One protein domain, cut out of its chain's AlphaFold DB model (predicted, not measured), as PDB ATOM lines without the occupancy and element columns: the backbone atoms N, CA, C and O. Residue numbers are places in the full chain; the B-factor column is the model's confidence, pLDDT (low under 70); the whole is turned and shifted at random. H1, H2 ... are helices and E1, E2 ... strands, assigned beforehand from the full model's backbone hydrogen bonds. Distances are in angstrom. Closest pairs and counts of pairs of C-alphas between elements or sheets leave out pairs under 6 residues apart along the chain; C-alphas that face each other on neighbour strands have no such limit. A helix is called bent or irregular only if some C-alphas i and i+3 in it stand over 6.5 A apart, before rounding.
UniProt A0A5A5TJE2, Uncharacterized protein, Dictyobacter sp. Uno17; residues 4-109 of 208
ATOM      1  N   LEU A   4     -31.269  -8.377 -10.942       71.19
ATOM      2  CA  LEU A   4     -31.620  -9.655 -10.321       71.19
ATOM      3  C   LEU A   4     -30.544 -10.728 -10.522       71.19
ATOM      4  O   LEU A   4     -30.314 -11.535  -9.622       71.19
ATOM      5  N   GLN A   5     -29.861 -10.723 -11.670       75.81
ATOM      6  CA  GLN A   5     -28.754 -11.640 -11.937       75.81
ATOM      7  C   GLN A   5     -27.623 -11.423 -10.923       75.81
ATOM      8  O   GLN A   5     -27.136 -12.391 -10.345       75.81
ATOM      9  N   ASP A   6     -27.321 -10.160 -10.612       86.94
ATOM     10  CA  ASP A   6     -26.253  -9.795  -9.678       86.94
ATOM     11  C   ASP A   6     -26.529 -10.339  -8.261       86.94
ATOM     12  O   ASP A   6     -25.636 -10.884  -7.612       86.94
ATOM     13  N   THR A   7     -27.782 -10.293  -7.790       91.75
ATOM     14  CA  THR A   7     -28.149 -10.828  -6.459       91.75
ATOM     15  C   THR A   7     -28.055 -12.356  -6.366       91.75
ATOM     16  O   THR A   7     -27.630 -12.891  -5.340       91.75
ATOM     17  N   LYS A   8     -28.404 -13.078  -7.442       94.56
ATOM     18  CA  LYS A   8     -28.270 -14.544  -7.505       94.56
ATOM     19  C   LYS A   8     -26.810 -14.967  -7.529       94.56
ATOM     20  O   LYS A   8     -26.449 -15.980  -6.928       94.56
ATOM     21  N   ASP A   9     -25.976 -14.190  -8.213       93.88
ATOM     22  CA  ASP A   9     -24.548 -14.460  -8.321       93.88
ATOM     23  C   ASP A   9     -23.838 -14.265  -6.977       93.88
ATOM     24  O   ASP A   9     -22.993 -15.087  -6.633       93.88
ATOM     25  N   VAL A  10     -24.260 -13.295  -6.158       92.50
ATOM     26  CA  VAL A  10     -23.790 -13.136  -4.766       92.50
ATOM     27  C   VAL A  10     -24.114 -14.365  -3.915       92.50
ATOM     28  O   VAL A  10     -23.235 -14.893  -3.240       92.50
ATOM     29  N   ILE A  11     -25.352 -14.871  -3.985       93.00
ATOM     30  CA  ILE A  11     -25.758 -16.088  -3.259       93.00
ATOM     31  C   ILE A  11     -24.942 -17.298  -3.719       93.00
ATOM     32  O   ILE A  11     -24.450 -18.068  -2.895       93.00
ATOM     33  N   ARG A  12     -24.769 -17.468  -5.034       94.00
ATOM     34  CA  ARG A  12     -23.984 -18.577  -5.584       94.00
ATOM     35  C   ARG A  12     -22.515 -18.482  -5.172       94.00
ATOM     36  O   ARG A  12     -21.942 -19.503  -4.804       94.00
ATOM     37  N   ALA A  13     -21.928 -17.288  -5.222       90.69
ATOM     38  CA  ALA A  13     -20.542 -17.050  -4.835       90.69
ATOM     39  C   ALA A  13     -20.307 -17.360  -3.350       90.69
ATOM     40  O   ALA A  13     -19.316 -18.014  -3.027       90.69
ATOM     41  N   GLU A  14     -21.233 -16.975  -2.468       89.06
ATOM     42  CA  GLU A  14     -21.152 -17.310  -1.041       89.06
ATOM     43  C   GLU A  14     -21.265 -18.825  -0.810       89.06
ATOM     44  O   GLU A  14     -20.443 -19.414  -0.119       89.06
ATOM     45  N   LEU A  15     -22.231 -19.508  -1.434       88.50
ATOM     46  CA  LEU A  15     -22.332 -20.971  -1.311       88.50
ATOM     47  C   LEU A  15     -21.084 -21.683  -1.854       88.50
ATOM     48  O   LEU A  15     -20.664 -22.705  -1.312       88.50
ATOM     49  N   GLN A  16     -20.482 -21.146  -2.917       88.12
ATOM     50  CA  GLN A  16     -19.269 -21.692  -3.516       88.12
ATOM     51  C   GLN A  16     -18.036 -21.495  -2.631       88.12
ATOM     52  O   GLN A  16     -17.232 -22.420  -2.515       88.12
ATOM     53  N   SER A  17     -17.881 -20.328  -1.997       81.81
ATOM     54  CA  SER A  17     -16.762 -20.056  -1.085       81.81
ATOM     55  C   SER A  17     -16.802 -20.958   0.157       81.81
ATOM     56  O   SER A  17     -15.761 -21.286   0.726       81.81
ATOM     57  N   LEU A  18     -17.996 -21.430   0.520       74.00
ATOM     58  CA  LEU A  18     -18.260 -22.293   1.670       74.00
ATOM     59  C   LEU A  18     -18.329 -23.791   1.322       74.00
ATOM     60  O   LEU A  18     -18.639 -24.617   2.184       74.00
ATOM     61  N   ALA A  19     -18.021 -24.175   0.080       64.56
ATOM     62  CA  ALA A  19     -18.123 -25.559  -0.383       64.56
ATOM     63  C   ALA A  19     -17.089 -26.519   0.253       64.56
ATOM     64  O   ALA A  19     -17.265 -27.734   0.156       64.56
ATOM     65  N   SER A  20     -16.028 -26.013   0.902       57.03
ATOM     66  CA  SER A  20     -14.878 -26.821   1.356       57.03
ATOM     67  C   SER A  20     -14.435 -26.632   2.819       57.03
ATOM     68  O   SER A  20     -13.263 -26.853   3.120       57.03
ATOM     69  N   LEU A  21     -15.318 -26.239   3.742       46.75
ATOM     70  CA  LEU A  21     -14.984 -26.071   5.173       46.75
ATOM     71  C   LEU A  21     -15.531 -27.232   6.058       46.75
ATOM     72  O   LEU A  21     -16.406 -27.969   5.601       46.75
ATOM     73  N   PRO A  22     -14.921 -27.505   7.239       46.25
ATOM     74  CA  PRO A  22     -14.651 -28.863   7.738       46.25
ATOM     75  C   PRO A  22     -15.817 -29.633   8.382       46.25
ATOM     76  O   PRO A  22     -16.867 -29.108   8.731       46.25
ATOM     77  N   SER A  23     -15.550 -30.926   8.592       47.19
ATOM     78  CA  SER A  23     -16.395 -32.044   9.050       47.19
ATOM     79  C   SER A  23     -17.124 -31.912  10.400       47.19
ATOM     80  O   SER A  23     -17.673 -32.898  10.886       47.19
ATOM     81  N   GLU A  24     -17.155 -30.732  11.009       47.06
ATOM     82  CA  GLU A  24     -17.613 -30.494  12.389       47.06
ATOM     83  C   GLU A  24     -19.147 -30.444  12.509       47.06
ATOM     84  O   GLU A  24     -19.711 -30.569  13.592       47.06
ATOM     85  N   TYR A  25     -19.851 -30.336  11.378       47.78
ATOM     86  CA  TYR A  25     -21.316 -30.343  11.316       47.78
ATOM     87  C   TYR A  25     -21.941 -31.749  11.271       47.78
ATOM     88  O   TYR A  25     -23.169 -31.867  11.297       47.78
ATOM     89  N   ARG A  26     -21.135 -32.825  11.222       49.47
ATOM     90  CA  ARG A  26     -21.656 -34.200  11.093       49.47
ATOM     91  C   ARG A  26     -22.474 -34.661  12.300       49.47
ATOM     92  O   ARG A  26     -23.450 -35.385  12.108       49.47
ATOM     93  N   ASP A  27     -22.161 -34.187  13.503       43.41
ATOM     94  CA  ASP A  27     -22.696 -34.801  14.728       43.41
ATOM     95  C   ASP A  27     -23.933 -34.088  15.300       43.41
ATOM     96  O   ASP A  27     -24.668 -34.656  16.101       43.41
ATOM     97  N   ALA A  28     -24.268 -32.883  14.824       44.84
ATOM     98  CA  ALA A  28     -25.510 -32.207  15.221       44.84
ATOM     99  C   ALA A  28     -26.733 -32.630  14.382       44.84
ATOM    100  O   ALA A  28     -27.871 -32.374  14.796       44.84
ATOM    101  N   LEU A  29     -26.510 -33.235  13.208       47.00
ATOM    102  CA  LEU A  29     -27.537 -33.599  12.222       47.00
ATOM    103  C   LEU A  29     -27.789 -35.116  12.127       47.00
ATOM    104  O   LEU A  29     -28.816 -35.508  11.575       47.00
ATOM    105  N   SER A  30     -26.905 -35.963  12.673       42.25
ATOM    106  CA  SER A  30     -26.968 -37.423  12.495       42.25
ATOM    107  C   SER A  30     -27.816 -38.180  13.529       42.25
ATOM    108  O   SER A  30     -28.266 -39.283  13.228       42.25
ATOM    109  N   GLU A  31     -28.122 -37.609  14.702       42.06
ATOM    110  CA  GLU A  31     -28.799 -38.368  15.775       42.06
ATOM    111  C   GLU A  31     -30.330 -38.233  15.845       42.06
ATOM    112  O   GLU A  31     -30.962 -38.877  16.679       42.06
ATOM    113  N   GLN A  32     -30.978 -37.461  14.966       42.53
ATOM    114  CA  GLN A  32     -32.447 -37.430  14.907       42.53
ATOM    115  C   GLN A  32     -32.952 -37.378  13.466       42.53
ATOM    116  O   GLN A  32     -33.262 -36.324  12.911       42.53
ATOM    117  N   SER A  33     -33.050 -38.562  12.873       41.50
ATOM    118  CA  SER A  33     -33.796 -38.837  11.652       41.50
ATOM    119  C   SER A  33     -35.217 -38.255  11.735       41.50
ATOM    120  O   SER A  33     -36.067 -38.749  12.471       41.50
ATOM    121  N   GLY A  34     -35.480 -37.195  10.962       46.06
ATOM    122  CA  GLY A  34     -36.840 -36.744  10.635       46.06
ATOM    123  C   GLY A  34     -37.246 -35.333  11.072       46.06
ATOM    124  O   GLY A  34     -38.369 -34.933  10.772       46.06
ATOM    125  N   PHE A  35     -36.390 -34.556  11.744       49.03
ATOM    126  CA  PHE A  35     -36.791 -33.224  12.221       49.03
ATOM    127  C   PHE A  35     -36.399 -32.085  11.278       49.03
ATOM    128  O   PHE A  35     -35.231 -31.897  10.943       49.03
ATOM    129  N   ILE A  36     -37.400 -31.273  10.935       57.31
ATOM    130  CA  ILE A  36     -37.250 -29.944  10.343       57.31
ATOM    131  C   ILE A  36     -36.640 -29.024  11.404       57.31
ATOM    132  O   ILE A  36     -37.232 -28.829  12.469       57.31
ATOM    133  N   ARG A  37     -35.468 -28.444  11.134       65.88
ATOM    134  CA  ARG A  37     -34.872 -27.429  12.015       65.88
ATOM    135  C   ARG A  37     -35.040 -26.046  11.411       65.88
ATOM    136  O   ARG A  37     -34.528 -25.794  10.326       65.88
ATOM    137  N   SER A  38     -35.715 -25.158  12.139       67.19
ATOM    138  CA  SER A  38     -35.718 -23.725  11.846       67.19
ATOM    139  C   SER A  38     -34.324 -23.161  12.104       67.19
ATOM    140  O   SER A  38     -33.828 -23.236  13.233       67.19
ATOM    141  N   VAL A  39     -33.704 -22.601  11.073       68.69
ATOM    142  CA  VAL A  39     -32.351 -22.041  11.130       68.69
ATOM    143  C   VAL A  39     -32.382 -20.535  10.912       68.69
ATOM    144  O   VAL A  39     -33.130 -20.038  10.071       68.69
ATOM    145  N   ARG A  40     -31.535 -19.818  11.656       71.56
ATOM    146  CA  ARG A  40     -31.157 -18.427  11.382       71.56
ATOM    147  C   ARG A  40     -29.654 -18.369  11.189       71.56
ATOM    148  O   ARG A  40     -28.916 -18.877  12.035       71.56
ATOM    149  N   LEU A  41     -29.226 -17.736  10.109       70.56
ATOM    150  CA  LEU A  41     -27.830 -17.545   9.770       70.56
ATOM    151  C   LEU A  41     -27.554 -16.053   9.613       70.56
ATOM    152  O   LEU A  41     -28.187 -15.358   8.814       70.56
ATOM    153  N   GLN A  42     -26.604 -15.559  10.399       61.25
ATOM    154  CA  GLN A  42     -26.117 -14.193  10.285       61.25
ATOM    155  C   GLN A  42     -24.842 -14.218   9.441       61.25
ATOM    156  O   GLN A  42     -23.892 -14.920   9.782       61.25
ATOM    157  N   LYS A  43     -24.824 -13.433   8.360       60.12
ATOM    158  CA  LYS A  43     -23.673 -13.175   7.472       60.12
ATOM    159  C   LYS A  43     -23.194 -14.316   6.563       60.12
ATOM    160  O   LYS A  43     -22.689 -13.990   5.498       60.12
ATOM    161  N   HIS A  44     -23.377 -15.591   6.916       66.88
ATOM    162  CA  HIS A  44     -22.885 -16.719   6.105       66.88
ATOM    163  C   HIS A  44     -23.955 -17.768   5.821       66.88
ATOM    164  O   HIS A  44     -24.812 -18.043   6.657       66.88
ATOM    165  N   LEU A  45     -23.888 -18.377   4.639       76.00
ATOM    166  CA  LEU A  45     -24.724 -19.515   4.256       76.00
ATOM    167  C   LEU A  45     -24.186 -20.829   4.860       76.00
ATOM    168  O   LEU A  45     -23.081 -20.842   5.405       76.00
ATOM    169  N   PRO A  46     -24.945 -21.943   4.859       72.38
ATOM    170  CA  PRO A  46     -24.412 -23.192   5.389       72.38
ATOM    171  C   PRO A  46     -23.292 -23.719   4.483       72.38
ATOM    172  O   PRO A  46     -23.321 -23.563   3.260       72.38
ATOM    173  N   GLN A  47     -22.302 -24.355   5.106       76.12
ATOM    174  CA  GLN A  47     -21.166 -24.946   4.407       76.12
ATOM    175  C   GLN A  47     -21.561 -26.221   3.661       76.12
ATOM    176  O   GLN A  47     -22.525 -26.901   4.010       76.12
ATOM    177  N   GLY A  48     -20.777 -26.566   2.640       81.44
ATOM    178  CA  GLY A  48     -20.927 -27.827   1.918       81.44
ATOM    179  C   GLY A  48     -22.147 -27.886   0.999       81.44
ATOM    180  O   GLY A  48     -22.592 -28.979   0.668       81.44
ATOM    181  N   ALA A  49     -22.698 -26.752   0.570       87.69
ATOM    182  CA  ALA A  49     -23.784 -26.738  -0.403       87.69
ATOM    183  C   ALA A  49     -23.373 -27.408  -1.727       87.69
ATOM    184  O   ALA A  49     -22.352 -27.071  -2.332       87.69
ATOM    185  N   ASN A  50     -24.192 -28.336  -2.222       89.94
ATOM    186  CA  ASN A  50     -24.030 -28.898  -3.553       89.94
ATOM    187  C   ASN A  50     -24.638 -27.940  -4.587       89.94
ATOM    188  O   ASN A  50     -25.840 -27.944  -4.839       89.94
ATOM    189  N   LEU A  51     -23.798 -27.135  -5.234       91.25
ATOM    190  CA  LEU A  51     -24.251 -26.132  -6.206       91.25
ATOM    191  C   LEU A  51     -24.999 -26.720  -7.413       91.25
ATOM    192  O   LEU A  51     -25.761 -26.004  -8.056       91.25
ATOM    193  N   THR A  52     -24.816 -28.009  -7.722       93.12
ATOM    194  CA  THR A  52     -25.541 -28.666  -8.826       93.12
ATOM    195  C   THR A  52     -27.022 -28.892  -8.518       93.12
ATOM    196  O   THR A  52     -27.806 -29.091  -9.442       93.12
ATOM    197  N   THR A  53     -27.414 -28.832  -7.240       93.56
ATOM    198  CA  THR A  53     -28.806 -28.958  -6.782       93.56
ATOM    199  C   THR A  53     -29.400 -27.619  -6.339       93.56
ATOM    200  O   THR A  53     -30.505 -27.592  -5.800       93.56
ATOM    201  N   LEU A  54     -28.684 -26.505  -6.557       94.94
ATOM    202  CA  LEU A  54     -29.159 -25.169  -6.218       94.94
ATOM    203  C   LEU A  54     -30.257 -24.713  -7.181       94.94
ATOM    204  O   LEU A  54     -30.032 -24.524  -8.376       94.94
ATOM    205  N   HIS A  55     -31.424 -24.433  -6.615       95.94
ATOM    206  CA  HIS A  55     -32.565 -23.860  -7.307       95.94
ATOM    207  C   HIS A  55     -32.993 -22.559  -6.633       95.94
ATOM    208  O   HIS A  55     -33.180 -22.510  -5.418       95.94
ATOM    209  N   PHE A  56     -33.189 -21.519  -7.440       96.25
ATOM    210  CA  PHE A  56     -33.885 -20.305  -7.026       96.25
ATOM    211  C   PHE A  56     -35.373 -20.522  -7.270       96.25
ATOM    212  O   PHE A  56     -35.780 -20.751  -8.407       96.25
ATOM    213  N   LEU A  57     -36.157 -20.503  -6.199       96.31
ATOM    214  CA  LEU A  57     -37.576 -20.851  -6.226       96.31
ATOM    215  C   LEU A  57     -38.455 -19.617  -6.406       96.31
ATOM    216  O   LEU A  57     -39.430 -19.644  -7.148       96.31
ATOM    217  N   LYS A  58     -38.109 -18.527  -5.719       97.69
ATOM    218  CA  LYS A  58     -38.878 -17.285  -5.732       97.69
ATOM    219  C   LYS A  58     -37.996 -16.110  -5.325       97.69
ATOM    220  O   LYS A  58     -37.050 -16.294  -4.563       97.69
ATOM    221  N   GLU A  59     -38.329 -14.913  -5.791       97.31
ATOM    222  CA  GLU A  59     -37.678 -13.671  -5.381       97.31
ATOM    223  C   GLU A  59     -38.699 -12.543  -5.186       97.31
ATOM    224  O   GLU A  59     -39.755 -12.530  -5.818       97.31
ATOM    225  N   VAL A  60     -38.375 -11.599  -4.304       97.00
ATOM    226  CA  VAL A  60     -39.081 -10.321  -4.155       97.00
ATOM    227  C   VAL A  60     -38.052  -9.223  -3.903       97.00
ATOM    228  O   VAL A  60     -37.045  -9.449  -3.230       97.00
ATOM    229  N   SER A  61     -38.270  -8.034  -4.456       95.12
ATOM    230  CA  SER A  61     -37.334  -6.917  -4.327       95.12
ATOM    231  C   SER A  61     -38.052  -5.604  -4.069       95.12
ATOM    232  O   SER A  61     -39.070  -5.315  -4.694       95.12
ATOM    233  N   VAL A  62     -37.453  -4.781  -3.217       94.00
ATOM    234  CA  VAL A  62     -37.775  -3.360  -3.036       94.00
ATOM    235  C   VAL A  62     -36.482  -2.554  -3.163       94.00
ATOM    236  O   VAL A  62     -35.400  -3.120  -3.328       94.00
ATOM    237  N   SER A  63     -36.561  -1.224  -3.127       91.69
ATOM    238  CA  SER A  63     -35.375  -0.375  -3.290       91.69
ATOM    239  C   SER A  63     -34.278  -0.736  -2.279       91.69
ATOM    240  O   SER A  63     -34.456  -0.538  -1.083       91.69
ATOM    241  N   GLY A  64     -33.150  -1.257  -2.770       93.56
ATOM    242  CA  GLY A  64     -31.981  -1.625  -1.964       93.56
ATOM    243  C   GLY A  64     -32.024  -3.009  -1.307       93.56
ATOM    244  O   GLY A  64     -31.023  -3.408  -0.722       93.56
ATOM    245  N   TYR A  65     -33.120  -3.764  -1.429       95.62
ATOM    246  CA  TYR A  65     -33.269  -5.067  -0.771       95.62
ATOM    247  C   TYR A  65     -33.876  -6.108  -1.710       95.62
ATOM    248  O   TYR A  65     -34.820  -5.828  -2.450       95.62
ATOM    249  N   CYS A  66     -33.384  -7.340  -1.637       96.94
ATOM    250  CA  CYS A  66     -33.958  -8.477  -2.345       96.94
ATOM    251  C   CYS A  66     -33.977  -9.706  -1.441       96.94
ATOM    252  O   CYS A  66     -33.002  -9.978  -0.751       96.94
ATOM    253  N   VAL A  67     -35.078 -10.451  -1.442       97.56
ATOM    254  CA  VAL A  67     -35.187 -11.727  -0.734       97.56
ATOM    255  C   VAL A  67     -35.332 -12.839  -1.756       97.56
ATOM    256  O   VAL A  67     -36.205 -12.769  -2.618       97.56
ATOM    257  N   HIS A  68     -34.505 -13.875  -1.629       97.94
ATOM    258  CA  HIS A  68     -34.561 -15.088  -2.447       97.94
ATOM    259  C   HIS A  68     -34.989 -16.286  -1.610       97.94
ATOM    260  O   HIS A  68     -34.399 -16.536  -0.564       97.94
ATOM    261  N   ALA A  69     -35.948 -17.070  -2.097       96.94
ATOM    262  CA  ALA A  69     -36.142 -18.447  -1.662       96.94
ATOM    263  C   ALA A  69     -35.239 -19.356  -2.503       96.94
ATOM    264  O   ALA A  69     -35.397 -19.430  -3.724       96.94
ATOM    265  N   ILE A  70     -34.319 -20.066  -1.860       95.88
ATOM    266  CA  ILE A  70     -33.429 -21.032  -2.507       95.88
ATOM    267  C   ILE A  70     -33.603 -22.417  -1.904       95.88
ATOM    268  O   ILE A  70     -33.928 -22.557  -0.727       95.88
ATOM    269  N   ARG A  71     -33.332 -23.444  -2.704       94.00
ATOM    270  CA  ARG A  71     -33.277 -24.835  -2.260       94.00
ATOM    271  C   ARG A  71     -32.033 -25.515  -2.793       94.00
ATOM    272  O   ARG A  71     -31.701 -25.329  -3.956       94.00
ATOM    273  N   PHE A  72     -31.380 -26.312  -1.959       92.25
ATOM    274  CA  PHE A  72     -30.238 -27.138  -2.350       92.25
ATOM    275  C   PHE A  72     -30.050 -28.300  -1.376       92.25
ATOM    276  O   PHE A  72     -30.595 -28.305  -0.273       92.25
ATOM    277  N   GLU A  73     -29.283 -29.289  -1.805       89.06
ATOM    278  CA  GLU A  73     -28.774 -30.370  -0.963       89.06
ATOM    279  C   GLU A  73     -27.349 -30.013  -0.519       89.06
ATOM    280  O   GLU A  73     -26.601 -29.431  -1.302       89.06
ATOM    281  N   ASP A  74     -26.942 -30.348   0.700       85.25
ATOM    282  CA  ASP A  74     -25.541 -30.241   1.125       85.25
ATOM    283  C   ASP A  74     -24.748 -31.550   0.916       85.25
ATOM    284  O   ASP A  74     -25.256 -32.580   0.459       85.25
ATOM    285  N   THR A  75     -23.458 -31.531   1.242       82.75
ATOM    286  CA  THR A  75     -22.558 -32.689   1.132       82.75
ATOM    287  C   THR A  75     -22.893 -33.809   2.120       82.75
ATOM    288  O   THR A  75     -22.475 -34.949   1.903       82.75
ATOM    289  N   ALA A  76     -23.681 -33.523   3.161       80.88
ATOM    290  CA  ALA A  76     -24.229 -34.495   4.102       80.88
ATOM    291  C   ALA A  76     -25.591 -35.061   3.653       80.88
ATOM    292  O   ALA A  76     -26.199 -35.833   4.395       80.88
ATOM    293  N   LYS A  77     -26.045 -34.733   2.435       83.44
ATOM    294  CA  LYS A  77     -27.339 -35.153   1.874       83.44
ATOM    295  C   LYS A  77     -28.546 -34.569   2.604       83.44
ATOM    296  O   LYS A  77     -29.629 -35.149   2.548       83.44
ATOM    297  N   VAL A  78     -28.369 -33.420   3.257       83.38
ATOM    298  CA  VAL A  78     -29.457 -32.663   3.875       83.38
ATOM    299  C   VAL A  78     -30.017 -31.644   2.899       83.38
ATOM    300  O   VAL A  78     -29.275 -30.885   2.281       83.38
ATOM    301  N   TRP A  79     -31.344 -31.621   2.759       86.62
ATOM    302  CA  TRP A  79     -32.035 -30.594   1.983       86.62
ATOM    303  C   TRP A  79     -32.261 -29.333   2.808       86.62
ATOM    304  O   TRP A  79     -32.753 -29.389   3.936       86.62
ATOM    305  N   TRP A  80     -31.958 -28.198   2.191       88.75
ATOM    306  CA  TRP A  80     -32.125 -26.861   2.736       88.75
ATOM    307  C   TRP A  80     -33.140 -26.090   1.903       88.75
ATOM    308  O   TRP A  80     -33.119 -26.168   0.674       88.75
ATOM    309  N   ILE A  81     -34.001 -25.322   2.570       91.69
ATOM    310  CA  ILE A  81     -34.754 -24.227   1.958       91.69
ATOM    311  C   ILE A  81     -34.440 -22.971   2.757       91.69
ATOM    312  O   ILE A  81     -34.736 -22.920   3.949       91.69
ATOM    313  N   LEU A  82     -33.831 -21.981   2.111       93.06
ATOM    314  CA  LEU A  82     -33.409 -20.736   2.746       93.06
ATOM    315  C   LEU A  82     -34.086 -19.529   2.101       93.06
ATOM    316  O   LEU A  82     -34.307 -19.494   0.896       93.06
ATOM    317  N   PHE A  83     -34.361 -18.532   2.929       95.06
ATOM    318  CA  PHE A  83     -34.853 -17.207   2.598       95.06
ATOM    319  C   PHE A  83     -33.717 -16.221   2.854       95.06
ATOM    320  O   PHE A  83     -33.416 -15.889   4.003       95.06
ATOM    321  N   CYS A  84     -33.039 -15.819   1.785       95.56
ATOM    322  CA  CYS A  84     -31.816 -15.030   1.827       95.56
ATOM    323  C   CYS A  84     -32.125 -13.563   1.553       95.56
ATOM    324  O   CYS A  84     -32.509 -13.225   0.435       95.56
ATOM    325  N   LEU A  85     -31.921 -12.700   2.546       96.00
ATOM    326  CA  LEU A  85     -31.947 -11.254   2.377       96.00
ATOM    327  C   LEU A  85     -30.599 -10.773   1.825       96.00
ATOM    328  O   LEU A  85     -29.555 -10.921   2.467       96.00
ATOM    329  N   VAL A  86     -30.649 -10.135   0.663       95.81
ATOM    330  CA  VAL A  86     -29.535  -9.475  -0.012       95.81
ATOM    331  C   VAL A  86     -29.753  -7.961   0.042       95.81
ATOM    332  O   VAL A  86     -30.849  -7.474  -0.245       95.81
ATOM    333  N   LEU A  87     -28.717  -7.220   0.426       94.94
ATOM    334  CA  LEU A  87     -28.709  -5.768   0.614       94.94
ATOM    335  C   LEU A  87     -27.781  -5.109  -0.407       94.94
ATOM    336  O   LEU A  87     -26.674  -5.596  -0.631       94.94
ATOM    337  N   LEU A  88     -28.211  -3.991  -0.992       94.69
ATOM    338  CA  LEU A  88     -27.339  -3.105  -1.758       94.69
ATOM    339  C   LEU A  88     -26.621  -2.168  -0.790       94.69
ATOM    340  O   LEU A  88     -27.227  -1.263  -0.217       94.69
ATOM    341  N   GLU A  89     -25.327  -2.387  -0.610       92.75
ATOM    342  CA  GLU A  89     -24.486  -1.540   0.228       92.75
ATOM    343  C   GLU A  89     -24.293  -0.147  -0.401       92.75
ATOM    344  O   GLU A  89     -24.376   0.005  -1.625       92.75
ATOM    345  N   PRO A  90     -23.930   0.881   0.392       92.12
ATOM    346  CA  PRO A  90     -23.616   2.218  -0.123       92.12
ATOM    347  C   PRO A  90     -22.493   2.246  -1.172       92.12
ATOM    348  O   PRO A  90     -22.403   3.184  -1.960       92.12
ATOM    349  N   THR A  91     -21.633   1.221  -1.196       91.75
ATOM    350  CA  THR A  91     -20.580   1.035  -2.208       91.75
ATOM    351  C   THR A  91     -21.126   0.635  -3.583       91.75
ATOM    352  O   THR A  91     -20.364   0.591  -4.547       91.75
ATOM    353  N   GLY A  92     -22.423   0.326  -3.686       90.44
ATOM    354  CA  GLY A  92     -23.068  -0.193  -4.890       90.44
ATOM    355  C   GLY A  92     -22.924  -1.705  -5.070       90.44
ATOM    356  O   GLY A  92     -23.273  -2.221  -6.128       90.44
ATOM    357  N   GLN A  93     -22.407  -2.421  -4.066       91.62
ATOM    358  CA  GLN A  93     -22.258  -3.875  -4.097       91.62
ATOM    359  C   GLN A  93     -23.384  -4.574  -3.337       91.62
ATOM    360  O   GLN A  93     -23.818  -4.114  -2.285       91.62
ATOM    361  N   TRP A  94     -23.827  -5.712  -3.861       93.88
ATOM    362  CA  TRP A  94     -24.787  -6.583  -3.194       93.88
ATOM    363  C   TRP A  94     -24.088  -7.508  -2.198       93.88
ATOM    364  O   TRP A  94     -23.081  -8.131  -2.530       93.88
ATOM    365  N   THR A  95     -24.649  -7.638  -0.999       92.38
ATOM    366  CA  THR A  95     -24.143  -8.518   0.064       92.38
ATOM    367  C   THR A  95     -25.278  -9.330   0.675       92.38
ATOM    368  O   THR A  95     -26.424  -8.883   0.730       92.38
ATOM    369  N   ILE A  96     -24.981 -10.540   1.153       92.19
ATOM    370  CA  ILE A  96     -25.948 -11.304   1.947       92.19
ATOM    371  C   ILE A  96     -25.969 -10.716   3.350       92.19
ATOM    372  O   ILE A  96     -24.974 -10.750   4.072       92.19
ATOM    373  N   LYS A  97     -27.120 -10.180   3.748       91.12
ATOM    374  CA  LYS A  97     -27.295  -9.592   5.073       91.12
ATOM    375  C   LYS A  97     -27.652 -10.657   6.101       91.12
ATOM    376  O   LYS A  97     -27.069 -10.704   7.185       91.12
ATOM    377  N   GLU A  98     -28.628 -11.492   5.763       89.88
ATOM    378  CA  GLU A  98     -29.197 -12.478   6.674       89.88
ATOM    379  C   GLU A  98     -29.882 -13.603   5.901       89.88
ATOM    380  O   GLU A  98     -30.350 -13.398   4.783       89.88
ATOM    381  N   CYS A  99     -29.953 -14.795   6.488       90.38
ATOM    382  CA  CYS A  99     -30.737 -15.900   5.952       90.38
ATOM    383  C   CYS A  99     -31.525 -16.595   7.062       90.38
ATOM    384  O   CYS A  99     -31.036 -16.780   8.179       90.38
ATOM    385  N   SER A 100     -32.726 -17.050   6.736       90.31
ATOM    386  CA  SER A 100     -33.526 -17.924   7.597       90.31
ATOM    387  C   SER A 100     -34.081 -19.092   6.799       90.31
ATOM    388  O   SER A 100     -34.074 -19.048   5.576       90.31
ATOM    389  N   GLY A 101     -34.555 -20.149   7.448       87.88
ATOM    390  CA  GLY A 101     -35.242 -21.214   6.726       87.88
ATOM    391  C   GLY A 101     -35.244 -22.542   7.452       87.88
ATOM    392  O   GLY A 101     -35.295 -22.592   8.680       87.88
ATOM    393  N   LEU A 102     -35.204 -23.616   6.670       85.88
ATOM    394  CA  LEU A 102     -35.373 -24.986   7.125       85.88
ATOM    395  C   LEU A 102     -34.276 -25.901   6.584       85.88
ATOM    396  O   LEU A 102     -33.886 -25.789   5.423       85.88
ATOM    397  N   ALA A 103     -33.855 -26.854   7.412       83.38
ATOM    398  CA  ALA A 103     -33.010 -27.979   7.016       83.38
ATOM    399  C   ALA A 103     -33.665 -29.314   7.410       83.38
ATOM    400  O   ALA A 103     -34.208 -29.427   8.515       83.38
ATOM    401  N   GLY A 104     -33.603 -30.320   6.530       75.50
ATOM    402  CA  GLY A 104     -34.025 -31.695   6.824       75.50
ATOM    403  C   GLY A 104     -34.378 -32.546   5.595       75.50
ATOM    404  O   GLY A 104     -34.840 -32.043   4.576       75.50
ATOM    405  N   ASN A 105     -34.217 -33.870   5.710       66.81
ATOM    406  CA  ASN A 105     -34.460 -34.829   4.609       66.81
ATOM    407  C   ASN A 105     -35.944 -35.094   4.344       66.81
ATOM    408  O   ASN A 105     -36.327 -35.520   3.260       66.81
ATOM    409  N   THR A 106     -36.786 -34.819   5.336       57.75
ATOM    410  CA  THR A 106     -38.245 -34.925   5.274       57.75
ATOM    411  C   THR A 106     -38.864 -33.540   5.400       57.75
ATOM    412  O   THR A 106     -39.837 -33.392   6.124       57.75
ATOM    413  N   ALA A 107     -38.297 -32.525   4.731       50.06
ATOM    414  CA  ALA A 107     -38.558 -31.084   4.906       50.06
ATOM    415  C   ALA A 107     -40.036 -30.613   4.955       50.06
ATOM    416  O   ALA A 107     -40.280 -29.435   5.180       50.06
ATOM    417  N   MET A 108     -41.025 -31.495   4.785       53.28
ATOM    418  CA  MET A 108     -42.446 -31.210   4.988       53.28
ATOM    419  C   MET A 108     -43.223 -32.276   5.789       53.28
ATOM    420  O   MET A 108     -44.446 -32.328   5.684       53.28
ATOM    421  N   SER A 109     -42.588 -33.144   6.588       55.62
ATOM    422  CA  SER A 109     -43.341 -34.013   7.505       55.62
ATOM    423  C   SER A 109     -43.887 -33.170   8.659       55.62
ATOM    424  O   SER A 109     -43.179 -32.876   9.622       55.62
TER     425      SER A 109
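Overview. This is residues 4 to 109 of the 208 residues of an uncharacterized protein of Dictyobacter sp. Uno17 (UniProt A0A5A5TJE2). A twisted sheet of five antiparallel strands has the long helix H1 packed over one face, in two layers, while the short helix H2 lies off beyond one end of the sheet. The long link of residues 43 to 54 joins the sheet's two edges, E1 and E2, across the face that H1 covers. The 106 printed residues, mixed in class, run H1, H2, E1, E2, E3, E4, E5, and the sheet's order is E1, E5, E4, E3, E2. The whole is compact, with a radius of gyration of the C-alphas of 13.9 A, and only just elongated, spanning 44 by 29 by 23 A.

Arrangement. H1, residues 4 to 17, is on the sheet and touches E5, residues 94 to 103, closest at the C-alphas of Thr 7 and Trp 94, 6.3 A. H2, residues 23 to 29, is not on the sheet and is irregular: C-alphas 24 and 27 are 7.1 A apart. Every O i to N i+4 pair is within hydrogen-bond range in H1; in H2, 0 of 3 are, and 1 of 4 O i to N i+3 pairs. E1, residues 37 to 42, is an edge strand antiparallel to E5, with N 41 and O 99 2.8 A apart. E2, residues 55 to 62, E3, residues 65 to 73, E4, residues 79 to 88, and E5 form a meander, each strand the antiparallel neighbour of the one before, with N 57 and O 69 at 2.8 A, N 86 and O 66 at 2.7 A, and N 83 and O 100 at 2.7 A.

Along the chain. H1 begins at C-alpha 4 (-31.620, -9.655, -10.321) and is 20.4 A long. E4 is 28.1 A long, E3 25.7 A and E2 21.6 A. E5, 25.1 A, bends by 56 degrees at residue 97 and ends at C-alpha 103 (-33.010, -27.979, 7.016).

Size, cuts and confidence. The farthest C-alphas, those of Ser 33 and Thr 91, are 44.2 A apart. The printed part has no cut. The E1 to E2 link is long. The pLDDT is under 70 at residues 19 to 39, 42 to 44 and 105 to 109.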